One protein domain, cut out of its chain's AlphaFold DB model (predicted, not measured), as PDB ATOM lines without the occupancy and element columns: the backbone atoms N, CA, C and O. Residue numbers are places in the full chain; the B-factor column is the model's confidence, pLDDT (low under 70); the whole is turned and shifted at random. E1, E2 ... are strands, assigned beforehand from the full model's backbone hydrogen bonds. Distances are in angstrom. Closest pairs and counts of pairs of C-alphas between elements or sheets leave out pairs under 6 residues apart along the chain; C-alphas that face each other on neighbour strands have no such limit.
ATOM      1  N   ILE A  77       6.538  27.070 -54.104       85.12
ATOM      2  CA  ILE A  77       6.514  28.474 -53.697       85.12
ATOM      3  C   ILE A  77       6.223  28.529 -52.202       85.12
ATOM      4  O   ILE A  77       5.225  27.974 -51.735       85.12
ATOM      5  N   ILE A  78       7.097  29.190 -51.450       83.81
ATOM      6  CA  ILE A  78       6.868  29.507 -50.044       83.81
ATOM      7  C   ILE A  78       6.655  31.010 -49.953       83.81
ATOM      8  O   ILE A  78       7.568  31.790 -50.220       83.81
ATOM      9  N   HIS A  79       5.440  31.402 -49.579       85.25
ATOM     10  CA  HIS A  79       5.099  32.810 -49.451       85.25
ATOM     11  C   HIS A  79       5.845  33.457 -48.285       85.25
ATOM     12  O   HIS A  79       5.936  32.879 -47.193       85.25
ATOM     13  N   GLY A  80       6.371  34.652 -48.529       79.50
ATOM     14  CA  GLY A  80       7.015  35.470 -47.516       79.50
ATOM     15  C   GLY A  80       6.022  35.939 -46.451       79.50
ATOM     16  O   GLY A  80       4.824  36.088 -46.694       79.50
ATOM     17  N   ASP A  81       6.524  36.190 -45.246       81.25
ATOM     18  CA  ASP A  81       5.808  36.915 -44.201       81.25
ATOM     19  C   ASP A  81       6.296  38.370 -44.208       81.25
ATOM     20  O   ASP A  81       7.417  38.619 -43.766       81.25
ATOM     21  N   PRO A  82       5.477  39.361 -44.613       76.44
ATOM     22  CA  PRO A  82       5.870  40.773 -44.612       76.44
ATOM     23  C   PRO A  82       6.325  41.301 -43.243       76.44
ATOM     24  O   PRO A  82       6.960  42.352 -43.160       76.44
ATOM     25  N   LYS A  83       5.989  40.600 -42.149       77.06
ATOM     26  CA  LYS A  83       6.423  40.923 -40.782       77.06
ATOM     27  C   LYS A  83       7.788  40.324 -40.431       77.06
ATOM     28  O   LYS A  83       8.312  40.613 -39.352       77.06
ATOM     29  N   ALA A  84       8.361  39.488 -41.296       73.06
ATOM     30  CA  ALA A  84       9.689  38.930 -41.116       73.06
ATOM     31  C   ALA A  84      10.742  40.056 -41.113       73.06
ATOM     32  O   ALA A  84      10.646  41.016 -41.881       73.06
ATOM     33  N   PRO A  85      11.770  39.970 -40.252       64.62
ATOM     34  CA  PRO A  85      12.777  41.016 -40.144       64.62
ATOM     35  C   PRO A  85      13.532  41.215 -41.473       64.62
ATOM     36  O   PRO A  85      14.223  40.321 -41.953       64.62
ATOM     37  N   CYS A  86      13.451  42.422 -42.043       53.03
ATOM     38  CA  CYS A  86      13.962  42.771 -43.379       53.03
ATOM     39  C   CYS A  86      15.500  42.859 -43.518       53.03
ATOM     40  O   CYS A  86      15.998  43.414 -44.498       53.03
ATOM     41  N   ARG A  87      16.301  42.373 -42.560       50.28
ATOM     42  CA  ARG A  87      17.768  42.485 -42.650       50.28
ATOM     43  C   ARG A  87      18.366  41.317 -43.432       50.28
ATOM     44  O   ARG A  87      18.827  40.380 -42.812       50.28
ATOM     45  N   GLY A  88      18.361  41.386 -44.769       43.81
ATOM     46  CA  GLY A  88      19.291  40.712 -45.712       43.81
ATOM     47  C   GLY A  88      19.458  39.174 -45.695       43.81
ATOM     48  O   GLY A  88      20.047  38.614 -46.623       43.81
ATOM     49  N   GLU A  89      18.935  38.480 -44.689       49.03
ATOM     50  CA  GLU A  89      19.308  37.121 -44.253       49.03
ATOM     51  C   GLU A  89      18.110  36.164 -44.262       49.03
ATOM     52  O   GLU A  89      18.106  35.102 -43.654       49.03
ATOM     53  N   SER A  90      17.044  36.563 -44.935       54.00
ATOM     54  CA  SER A  90      15.688  36.153 -44.608       54.00
ATOM     55  C   SER A  90      15.237  34.794 -45.148       54.00
ATOM     56  O   SER A  90      14.136  34.373 -44.847       54.00
ATOM     57  N   TRP A  91      16.087  34.051 -45.844       53.72
ATOM     58  CA  TRP A  91      15.791  32.665 -46.244       53.72
ATOM     59  C   TRP A  91      16.916  31.689 -45.913       53.72
ATOM     60  O   TRP A  91      16.755  30.484 -46.056       53.72
ATOM     61  N   ILE A  92      18.067  32.209 -45.479       52.84
ATOM     62  CA  ILE A  92      19.252  31.412 -45.185       52.84
ATOM     63  C   ILE A  92      19.812  31.891 -43.872       52.84
ATOM     64  O   ILE A  92      20.242  33.041 -43.739       52.84
ATOM     65  N   SER A  93      19.872  30.968 -42.922       44.66
ATOM     66  CA  SER A  93      20.680  31.140 -41.736       44.66
ATOM     67  C   SER A  93      22.150  31.159 -42.163       44.66
ATOM     68  O   SER A  93      22.864  30.160 -42.073       44.66
ATOM     69  N   ASN A  94      22.678  32.332 -42.522       41.94
ATOM     70  CA  ASN A  94      24.061  32.582 -42.152       41.94
ATOM     71  C   ASN A  94      24.068  32.432 -40.634       41.94
ATOM     72  O   ASN A  94      23.442  33.228 -39.934       41.94
ATOM     73  N   ALA A  95      24.715  31.377 -40.136       38.12
ATOM     74  CA  ALA A  95      24.745  30.945 -38.736       38.12
ATOM     75  C   ALA A  95      25.337  31.988 -37.755       38.12
ATOM     76  O   ALA A  95      25.830  31.646 -36.684       38.12
ATOM     77  N   ARG A  96      25.345  33.271 -38.124       38.12
ATOM     78  CA  ARG A  96      26.002  34.376 -37.448       38.12
ATOM     79  C   ARG A  96      25.088  35.517 -37.018       38.12
ATOM     80  O   ARG A  96      25.622  36.411 -36.369       38.12
ATOM     81  N   VAL A  97      23.774  35.521 -37.276       37.38
ATOM     82  CA  VAL A  97      22.966  36.702 -36.907       37.38
ATOM     83  C   VAL A  97      21.693  36.418 -36.091       37.38
ATOM     84  O   VAL A  97      20.777  35.689 -36.458       37.38
ATOM     85  N   SER A  98      21.719  37.059 -34.918       40.50
ATOM     86  CA  SER A  98      20.664  37.493 -33.996       40.50
ATOM     87  C   SER A  98      19.672  36.471 -33.425       40.50
ATOM     88  O   SER A  98      18.670  36.083 -34.024       40.50
ATOM     89  N   LEU A  99      19.913  36.129 -32.157       41.50
ATOM     90  CA  LEU A  99      19.198  35.188 -31.286       41.50
ATOM     91  C   LEU A  99      17.788  35.616 -30.812       41.50
ATOM     92  O   LEU A  99      17.191  34.875 -30.026       41.50
ATOM     93  N   GLY A 100      17.215  36.734 -31.273       51.03
ATOM     94  CA  GLY A 100      16.043  37.341 -30.609       51.03
ATOM     95  C   GLY A 100      14.779  37.614 -31.434       51.03
ATOM     96  O   GLY A 100      13.759  37.925 -30.839       51.03
ATOM     97  N   MET A 101      14.805  37.519 -32.765       56.09
ATOM     98  CA  MET A 101      13.669  37.951 -33.599       56.09
ATOM     99  C   MET A 101      12.806  36.773 -34.052       56.09
ATOM    100  O   MET A 101      13.324  35.667 -34.173       56.09
ATOM    101  N   TRP A 102      11.506  37.017 -34.252       59.00
ATOM    102  CA  TRP A 102      10.499  36.085 -34.783       59.00
ATOM    103  C   TRP A 102      11.086  35.140 -35.841       59.00
ATOM    104  O   TRP A 102      11.641  35.602 -36.836       59.00
ATOM    105  N   ARG A 103      11.004  33.821 -35.611       74.19
ATOM    106  CA  ARG A 103      11.556  32.813 -36.534       74.19
ATOM    107  C   ARG A 103      10.465  31.851 -36.972       74.19
ATOM    108  O   ARG A 103      10.265  30.815 -36.343       74.19
ATOM    109  N   MET A 104       9.771  32.207 -38.044       82.38
ATOM    110  CA  MET A 104       8.886  31.292 -38.753       82.38
ATOM    111  C   MET A 104       9.703  30.473 -39.753       82.38
ATOM    112  O   MET A 104      10.643  30.987 -40.360       82.38
ATOM    113  N   CYS A 105       9.382  29.196 -39.898       84.38
ATOM    114  CA  CYS A 105       9.986  28.338 -40.902       84.38
ATOM    115  C   CYS A 105       8.955  27.414 -41.541       84.38
ATOM    116  O   CYS A 105       7.999  26.981 -40.894       84.38
ATOM    117  N   ALA A 106       9.194  27.072 -42.798       86.31
ATOM    118  CA  ALA A 106       8.486  26.018 -43.494       86.31
ATOM    119  C   ALA A 106       9.261  24.710 -43.347       86.31
ATOM    120  O   ALA A 106      10.458  24.663 -43.626       86.31
ATOM    121  N   VAL A 107       8.586  23.651 -42.910       86.06
ATOM    122  CA  VAL A 107       9.116  22.291 -42.974       86.06
ATOM    123  C   VAL A 107       8.794  21.743 -44.350       86.06
ATOM    124  O   VAL A 107       7.622  21.649 -44.716       86.06
ATOM    125  N   ILE A 108       9.826  21.380 -45.097       87.00
ATOM    126  CA  ILE A 108       9.704  20.818 -46.433       87.00
ATOM    127  C   ILE A 108      10.277  19.402 -46.490       87.00
ATOM    128  O   ILE A 108      11.133  19.014 -45.691       87.00
ATOM    129  N   ALA A 109       9.782  18.629 -47.445       87.06
ATOM    130  CA  ALA A 109      10.148  17.239 -47.652       87.06
ATOM    131  C   ALA A 109      10.187  16.888 -49.140       87.06
ATOM    132  O   ALA A 109       9.511  17.543 -49.944       87.06
ATOM    133  N   PRO A 110      10.916  15.823 -49.510       84.56
ATOM    134  CA  PRO A 110      10.851  15.315 -50.864       84.56
ATOM    135  C   PRO A 110       9.453  14.722 -51.148       84.56
ATOM    136  O   PRO A 110       8.676  14.430 -50.217       84.56
ATOM    137  N   PRO A 111       9.109  14.546 -52.434       85.00
ATOM    138  CA  PRO A 111       7.906  13.824 -52.826       85.00
ATOM    139  C   PRO A 111       7.912  12.386 -52.286       85.00
ATOM    140  O   PRO A 111       8.958  11.816 -51.963       85.00
ATOM    141  N   GLU A 112       6.725  11.799 -52.140       81.88
ATOM    142  CA  GLU A 112       6.601  10.417 -51.667       81.88
ATOM    143  C   GLU A 112       7.297   9.444 -52.624       81.88
ATOM    144  O   GLU A 112       7.309   9.644 -53.835       81.88
ATOM    145  N   GLY A 113       7.922   8.405 -52.068       76.50
ATOM    146  CA  GLY A 113       8.688   7.419 -52.839       76.50
ATOM    147  C   GLY A 113      10.147   7.800 -53.124       76.50
ATOM    148  O   GLY A 113      10.924   6.929 -53.514       76.50
ATOM    149  N   TYR A 114      10.568   9.041 -52.857       76.56
ATOM    150  CA  TYR A 114      11.970   9.440 -53.001       76.56
ATOM    151  C   TYR A 114      12.775   9.180 -51.729       76.56
ATOM    152  O   TYR A 114      12.366   9.523 -50.619       76.56
ATOM    153  N   LYS A 115      13.968   8.597 -51.905       73.69
ATOM    154  CA  LYS A 115      14.943   8.405 -50.827       73.69
ATOM    155  C   LYS A 115      15.537   9.760 -50.428       73.69
ATOM    156  O   LYS A 115      16.262  10.338 -51.241       73.69
ATOM    157  N   PRO A 116      15.277  10.272 -49.213       66.12
ATOM    158  CA  PRO A 116      15.644  11.638 -48.860       66.12
ATOM    159  C   PRO A 116      17.151  11.912 -48.908       66.12
ATOM    160  O   PRO A 116      17.569  13.019 -49.205       66.12
ATOM    161  N   GLU A 117      17.989  10.904 -48.672       66.56
ATOM    162  CA  GLU A 117      19.448  11.002 -48.762       66.56
ATOM    163  C   GLU A 117      20.001  11.217 -50.181       66.56
ATOM    164  O   GLU A 117      21.197  11.473 -50.347       66.56
ATOM    165  N   ARG A 118      19.137  11.131 -51.194       68.44
ATOM    166  CA  ARG A 118      19.466  11.301 -52.614       68.44
ATOM    167  C   ARG A 118      18.878  12.576 -53.215       68.44
ATOM    168  O   ARG A 118      18.806  12.668 -54.436       68.44
ATOM    169  N   VAL A 119      18.428  13.515 -52.383       67.38
ATOM    170  CA  VAL A 119      17.821  14.768 -52.839       67.38
ATOM    171  C   VAL A 119      18.683  15.954 -52.413       67.38
ATOM    172  O   VAL A 119      19.033  16.113 -51.242       67.38
ATOM    173  N   TRP A 120      19.032  16.787 -53.386       71.75
ATOM    174  CA  TRP A 120      19.632  18.099 -53.181       71.75
ATOM    175  C   TRP A 120      18.538  19.158 -53.157       71.75
ATOM    176  O   TRP A 120      17.631  19.115 -53.977       71.75
ATOM    177  N   TYR A 121      18.625  20.120 -52.246       69.19
ATOM    178  CA  TYR A 121      17.675  21.225 -52.150       69.19
ATOM    179  C   TYR A 121      18.297  22.505 -52.692       69.19
ATOM    180  O   TYR A 121      19.405  22.875 -52.289       69.19
ATOM    181  N   TYR A 122      17.560  23.176 -53.573       67.25
ATOM    182  CA  TYR A 122      17.940  24.442 -54.181       67.25
ATOM    183  C   TYR A 122      16.897  25.501 -53.841       67.25
ATOM    184  O   TYR A 122      15.709  25.311 -54.098       67.25
ATOM    185  N   ALA A 123      17.347  26.614 -53.261       62.25
ATOM    186  CA  ALA A 123      16.486  27.737 -52.900       62.25
ATOM    187  C   ALA A 123      16.872  28.999 -53.683       62.25
ATOM    188  O   ALA A 123      18.035  29.429 -53.672       62.25
ATOM    189  N   PHE A 124      15.876  29.600 -54.329       59.53
ATOM    190  CA  PHE A 124      15.976  30.850 -55.068       59.53
ATOM    191  C   PHE A 124      15.141  31.916 -54.368       59.53
ATOM    192  O   PHE A 124      13.963  31.723 -54.071       59.53
ATOM    193  N   VAL A 125      15.764  33.065 -54.118       56.25
ATOM    194  CA  VAL A 125      15.082  34.256 -53.605       56.25
ATOM    195  C   VAL A 125      15.377  35.371 -54.588       56.25
ATOM    196  O   VAL A 125      16.523  35.818 -54.668       56.25
ATOM    197  N   GLY A 126      14.376  35.759 -55.383       51.31
ATOM    198  CA  GLY A 126      14.492  36.794 -56.414       51.31
ATOM    199  C   GLY A 126      15.659  36.568 -57.381       51.31
ATOM    200  O   GLY A 126      16.718  37.163 -57.207       51.31
ATOM    201  N   ARG A 127      15.494  35.699 -58.392       45.34
ATOM    202  CA  ARG A 127      16.477  35.358 -59.461       45.34
ATOM    203  C   ARG A 127      17.907  34.995 -59.014       45.34
ATOM    204  O   ARG A 127      18.750  34.695 -59.851       45.34
ATOM    205  N   SER A 128      18.192  34.998 -57.717       51.25
ATOM    206  CA  SER A 128      19.508  34.774 -57.142       51.25
ATOM    207  C   SER A 128      19.480  33.430 -56.433       51.25
ATOM    208  O   SER A 128      18.792  33.264 -55.422       51.25
ATOM    209  N   GLN A 129      20.216  32.460 -56.977       53.88
ATOM    210  CA  GLN A 129      20.436  31.170 -56.332       53.88
ATOM    211  C   GLN A 129      21.178  31.419 -55.024       53.88
ATOM    212  O   GLN A 129      22.288  31.955 -55.029       53.88
ATOM    213  N   ARG A 130      20.568  31.068 -53.891       56.25
ATOM    214  CA  ARG A 130      21.167  31.361 -52.588       56.25
ATOM    215  C   ARG A 130      21.734  30.131 -51.877       56.25
ATOM    216  O   ARG A 130      22.562  30.322 -50.993       56.25
ATOM    217  N   CYS A 131      21.390  28.894 -52.251       55.00
ATOM    218  CA  CYS A 131      22.037  27.714 -51.660       55.00
ATOM    219  C   CYS A 131      21.813  26.417 -52.438       55.00
ATOM    220  O   CYS A 131      20.747  26.227 -53.023       55.00
ATOM    221  N   THR A 132      22.781  25.506 -52.324       60.16
ATOM    222  CA  THR A 132      22.655  24.083 -52.658       60.16
ATOM    223  C   THR A 132      23.022  23.289 -51.411       60.16
ATOM    224  O   THR A 132      24.164  23.384 -50.956       60.16
ATOM    225  N   ILE A 133      22.097  22.506 -50.852       62.47
ATOM    226  CA  ILE A 133      22.406  21.629 -49.711       62.47
ATOM    227  C   ILE A 133      21.904  20.219 -49.980       62.47
ATOM    228  O   ILE A 133      20.733  20.007 -50.292       62.47
ATOM    229  N   GLN A 134      22.790  19.237 -49.821       63.62
ATOM    230  CA  GLN A 134      22.389  17.840 -49.734       63.62
ATOM    231  C   GLN A 134      21.940  17.550 -48.304       63.62
ATOM    232  O   GLN A 134      22.769  17.529 -47.394       63.62
ATOM    233  N   LEU A 135      20.646  17.324 -48.088       63.31
ATOM    234  CA  LEU A 135      20.124  17.005 -46.760       63.31
ATOM    235  C   LEU A 135      19.259  15.761 -46.798       63.31
ATOM    236  O   LEU A 135      18.538  15.507 -47.754       63.31
ATOM    237  N   ARG A 136      19.332  14.991 -45.711       66.69
ATOM    238  CA  ARG A 136      18.506  13.806 -45.515       66.69
ATOM    239  C   ARG A 136      17.217  14.204 -44.811       66.69
ATOM    240  O   ARG A 136      17.254  14.781 -43.731       66.69
ATOM    241  N   GLY A 137      16.095  13.795 -45.380       75.50
ATOM    242  CA  GLY A 137      14.793  13.817 -44.722       75.50
ATOM    243  C   GLY A 137      14.061  15.142 -44.877       75.50
ATOM    244  O   GLY A 137      14.169  15.812 -45.904       75.50
ATOM    245  N   GLN A 138      13.277  15.459 -43.850       83.00
ATOM    246  CA  GLN A 138      12.562  16.723 -43.726       83.00
ATOM    247  C   GLN A 138      13.513  17.792 -43.200       83.00
ATOM    248  O   GLN A 138      14.348  17.523 -42.335       83.00
ATOM    249  N   ILE A 139      13.365  19.007 -43.700       78.62
ATOM    250  CA  ILE A 139      14.225  20.139 -43.359       78.62
ATOM    251  C   ILE A 139      13.344  21.350 -43.104       78.62
ATOM    252  O   ILE A 139      12.242  21.448 -43.643       78.62
ATOM    253  N   ARG A 140      13.822  22.285 -42.292       80.12
ATOM    254  CA  ARG A 140      13.141  23.558 -42.068       80.12
ATOM    255  C   ARG A 140      13.902  24.692 -42.746       80.12
ATOM    256  O   ARG A 140      15.119  24.783 -42.615       80.12
ATOM    257  N   ILE A 141      13.170  25.554 -43.441       79.25
ATOM    258  CA  ILE A 141      13.679  26.737 -44.146       79.25
ATOM    259  C   ILE A 141      13.054  27.976 -43.515       79.25
ATOM    260  O   ILE A 141      11.837  28.016 -43.324       79.25
ATOM    261  N   LEU A 142      13.871  28.969 -43.154       79.50
ATOM    262  CA  LEU A 142      13.376  30.237 -42.609       79.50
ATOM    263  C   LEU A 142      12.517  30.970 -43.639       79.50
ATOM    264  O   LEU A 142      12.889  31.040 -44.803       79.50
ATOM    265  N   ILE A 143      11.395  31.531 -43.189       80.62
ATOM    266  CA  ILE A 143      10.520  32.340 -44.040       80.62
ATOM    267  C   ILE A 143      10.946  33.799 -43.944       80.62
ATOM    268  O   ILE A 143      11.030  34.363 -42.846       80.62
ATOM    269  N   GLY A 144      11.200  34.387 -45.108       76.81
ATOM    270  CA  GLY A 144      11.588  35.781 -45.252       76.81
ATOM    271  C   GLY A 144      10.430  36.722 -45.549       76.81
ATOM    272  O   GLY A 144       9.286  36.290 -45.522       76.81
ATOM    273  N   PRO A 145      10.708  38.012 -45.816       76.69
ATOM    274  CA  PRO A 145       9.687  38.985 -46.184       76.69
ATOM    275  C   PRO A 145       9.178  38.808 -47.617       76.69
ATOM    276  O   PRO A 145       8.031  39.142 -47.887       76.69
ATOM    277  N   ASP A 146      10.014  38.264 -48.505       76.88
ATOM    278  CA  ASP A 146       9.705  38.030 -49.917       76.88
ATOM    279  C   ASP A 146       9.427  36.548 -50.165       76.88
ATOM    280  O   ASP A 146       9.984  35.717 -49.453       76.88
ATOM    281  N   ASP A 147       8.645  36.220 -51.193       81.50
ATOM    282  CA  ASP A 147       8.405  34.840 -51.627       81.50
ATOM    283  C   ASP A 147       9.705  34.152 -52.079       81.50
ATOM    284  O   ASP A 147      10.595  34.773 -52.673       81.50
ATOM    285  N   ALA A 148       9.805  32.847 -51.820       78.06
ATOM    286  CA  ALA A 148      10.893  32.013 -52.317       78.06
ATOM    287  C   ALA A 148      10.387  30.860 -53.174       78.06
ATOM    288  O   ALA A 148       9.370  30.228 -52.889       78.06
ATOM    289  N   GLU A 149      11.182  30.554 -54.192       79.19
ATOM    290  CA  GLU A 149      10.993  29.432 -55.097       79.19
ATOM    291  C   GLU A 149      12.030  28.365 -54.764       79.19
ATOM    292  O   GLU A 149      13.238  28.620 -54.737       79.19
ATOM    293  N   ILE A 150      11.564  27.160 -54.449       79.62
ATOM    294  CA  ILE A 150      12.420  26.075 -53.973       79.62
ATOM    295  C   ILE A 150      12.056  24.802 -54.727       79.62
ATOM    296  O   ILE A 150      10.882  24.488 -54.924       79.62
ATOM    297  N   PHE A 151      13.065  24.042 -55.129       80.81
ATOM    298  CA  PHE A 151      12.888  22.729 -55.739       80.81
ATOM    299  C   PHE A 151      13.990  21.772 -55.283       80.81
ATOM    300  O   PHE A 151      15.041  22.174 -54.772       80.81
ATOM    301  N   GLY A 152      13.714  20.479 -55.415       79.88
ATOM    302  CA  GLY A 152      14.686  19.421 -55.187       79.88
ATOM    303  C   GLY A 152      15.361  19.008 -56.491       79.88
ATOM    304  O   GLY A 152      14.790  19.180 -57.560       79.88
ATOM    305  N   ILE A 153      16.549  18.418 -56.407       77.38
ATOM    306  CA  ILE A 153      17.171  17.677 -57.506       77.38
ATOM    307  C   ILE A 153      17.476  16.263 -57.016       77.38
ATOM    308  O   ILE A 153      18.097  16.091 -55.965       77.38
ATOM    309  N   SER A 154      17.033  15.246 -57.750       76.31
ATOM    310  CA  SER A 154      17.336  13.842 -57.457       76.31
ATOM    311  C   SER A 154      18.792  13.504 -57.790       76.31
ATOM    312  O   SER A 154      19.429  14.195 -58.580       76.31
ATOM    313  N   SER A 155      19.316  12.383 -57.281       70.94
ATOM    314  CA  SER A 155      20.656  11.882 -57.642       70.94
ATOM    315  C   SER A 155      20.885  11.705 -59.146       70.94
ATOM    316  O   SER A 155      22.029  11.634 -59.582       70.94
ATOM    317  N   ASN A 156      19.802  11.613 -59.921       70.88
ATOM    318  CA  ASN A 156      19.826  11.425 -61.366       70.88
ATOM    319  C   ASN A 156      19.720  12.755 -62.136       70.88
ATOM    320  O   ASN A 156      19.693  12.738 -63.361       70.88
ATOM    321  N   GLY A 157      19.655  13.894 -61.437       71.19
ATOM    322  CA  GLY A 157      19.530  15.222 -62.040       71.19
ATOM    323  C   GLY A 157      18.094  15.658 -62.347       71.19
ATOM    324  O   GLY A 157      17.910  16.685 -62.990       71.19
ATOM    325  N   GLU A 158      17.079  14.913 -61.900       76.25
ATOM    326  CA  GLU A 158      15.669  15.277 -62.109       76.25
ATOM    327  C   GLU A 158      15.245  16.374 -61.135       76.25
ATOM    328  O   GLU A 158      15.554  16.284 -59.945       76.25
ATOM    329  N   ILE A 159      14.501  17.370 -61.618       80.69
ATOM    330  CA  ILE A 159      13.896  18.398 -60.769       80.69
ATOM    331  C   ILE A 159      12.687  17.786 -60.051       80.69
ATOM    332  O   ILE A 159      11.919  17.021 -60.620       80.69
ATOM    333  N   LEU A 160      12.555  18.076 -58.759       82.00
ATOM    334  CA  LEU A 160      11.529  17.512 -57.894       82.00
ATOM    335  C   LEU A 160      10.716  18.619 -57.241       82.00
ATOM    336  O   LEU A 160      11.261  19.479 -56.540       82.00
ATOM    337  N   LYS A 161       9.392  18.508 -57.360       86.50
ATOM    338  CA  LYS A 161       8.469  19.318 -56.572       86.50
ATOM    339  C   LYS A 161       8.502  18.886 -55.114       86.50
ATOM    340  O   LYS A 161       8.184  17.745 -54.776       86.50
ATOM    341  N   LEU A 162       8.882  19.809 -54.243       86.88
ATOM    342  CA  LEU A 162       8.940  19.579 -52.809       86.88
ATOM    343  C   LEU A 162       7.557  19.759 -52.188       86.88
ATOM    344  O   LEU A 162       6.678  20.445 -52.709       86.88
ATOM    345  N   ARG A 163       7.354  19.124 -51.039       88.38
ATOM    346  CA  ARG A 163       6.116  19.245 -50.274       88.38
ATOM    347  C   ARG A 163       6.356  20.125 -49.067       88.38
ATOM    348  O   ARG A 163       7.264  19.848 -48.286       88.38
ATOM    349  N   ILE A 164       5.516  21.138 -48.885       89.81
ATOM    350  CA  ILE A 164       5.439  21.883 -47.629       89.81
ATOM    351  C   ILE A 164       4.596  21.049 -46.668       89.81
ATOM    352  O   ILE A 164       3.409  20.841 -46.896       89.81
ATOM    353  N   ILE A 165       5.219  20.548 -45.607       89.50
ATOM    354  CA  ILE A 165       4.541  19.754 -44.580       89.50
ATOM    355  C   ILE A 165       3.769  20.674 -43.642       89.50
ATOM    356  O   ILE A 165       2.598  20.441 -43.358       89.50
ATOM    357  N   LYS A 166       4.444  21.702 -43.120       90.38
ATOM    358  CA  LYS A 166       3.857  22.653 -42.174       90.38
ATOM    359  C   LYS A 166       4.644  23.950 -42.123       90.38
ATOM    360  O   LYS A 166       5.853  23.961 -42.352       90.38
ATOM    361  N   ILE A 167       3.961  25.019 -41.740       89.50
ATOM    362  CA  ILE A 167       4.579  26.277 -41.321       89.50
ATOM    363  C   ILE A 167       4.581  26.300 -39.794       89.50
ATOM    364  O   ILE A 167       3.550  26.059 -39.172       89.50
ATOM    365  N   THR A 168       5.738  26.549 -39.187       86.75
ATOM    366  CA  THR A 168       5.928  26.515 -37.732       86.75
ATOM    367  C   THR A 168       6.733  27.720 -37.261       86.75
ATOM    368  O   THR A 168       7.510  28.306 -38.018       86.75
ATOM    369  N   LYS A 169       6.533  28.123 -36.011       86.38
ATOM    370  CA  LYS A 169       7.206  29.247 -35.359       86.38
ATOM    371  C   LYS A 169       8.068  28.756 -34.211       86.38
ATOM    372  O   LYS A 169       7.880  27.655 -33.705       86.38
ATOM    373  N   ARG A 170       9.021  29.585 -33.786       80.88
ATOM    374  CA  ARG A 170       9.997  29.255 -32.736       80.88
ATOM    375  C   ARG A 170       9.359  28.761 -31.436       80.88
ATOM    376  O   ARG A 170       9.997  28.005 -30.706       80.88
TER     377      ARG A 170
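What this domain is: This is residues 77 to 170 of the 181 residues of an uncharacterized protein of Parcubacteria group bacterium GW2011_GWA2_43_13 (UniProt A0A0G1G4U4). Two small three-stranded antiparallel sheets, E4-E1-E6 and E3-E2-E5, stand partly face to face as a loose sandwich, with a long loop, residues 79 to 103, at one end. The 94 printed residues, all strand by class, hold no named helix and six strands, E1 to E6 in order, with under half of the residues. The whole is compact, radius of gyration of the C-alphas 13.2 A, spanning 38 by 26 by 23 A.

Where its parts are: Residues 77 to 78 pair antiparallel with residues 148 to 149. E1, residues 104 to 109, begins at C-alpha 104 (8.886, 31.292, -38.753). E2 is 119 to 125, 19.7 A; E3 128 to 134; E4 139 to 142; E5 148 to 154, 20.0 A; E6 163 to 169, ending at (7.206, 29.247, -35.359).

How they stand to each other: Inner strand E1 has N 107 and O 166 of E6 at 2.8 A, and N 106 and O 141 of E4 at 2.9 A. Inner strand E2 has N 120 and O 153 of E5 at 2.8 A, and N 121 and O 133 of E3, its hairpin partner, at 2.9 A. E1 and E5 are apart.

The domain as a whole: The C-alphas of Gly 100 and Asn 156, the farthest two, are 40.4 A apart. The printed part has no cut and no long link. pLDDT is under 70 at residues 85 to 102, 116 to 119 and 121 to 136.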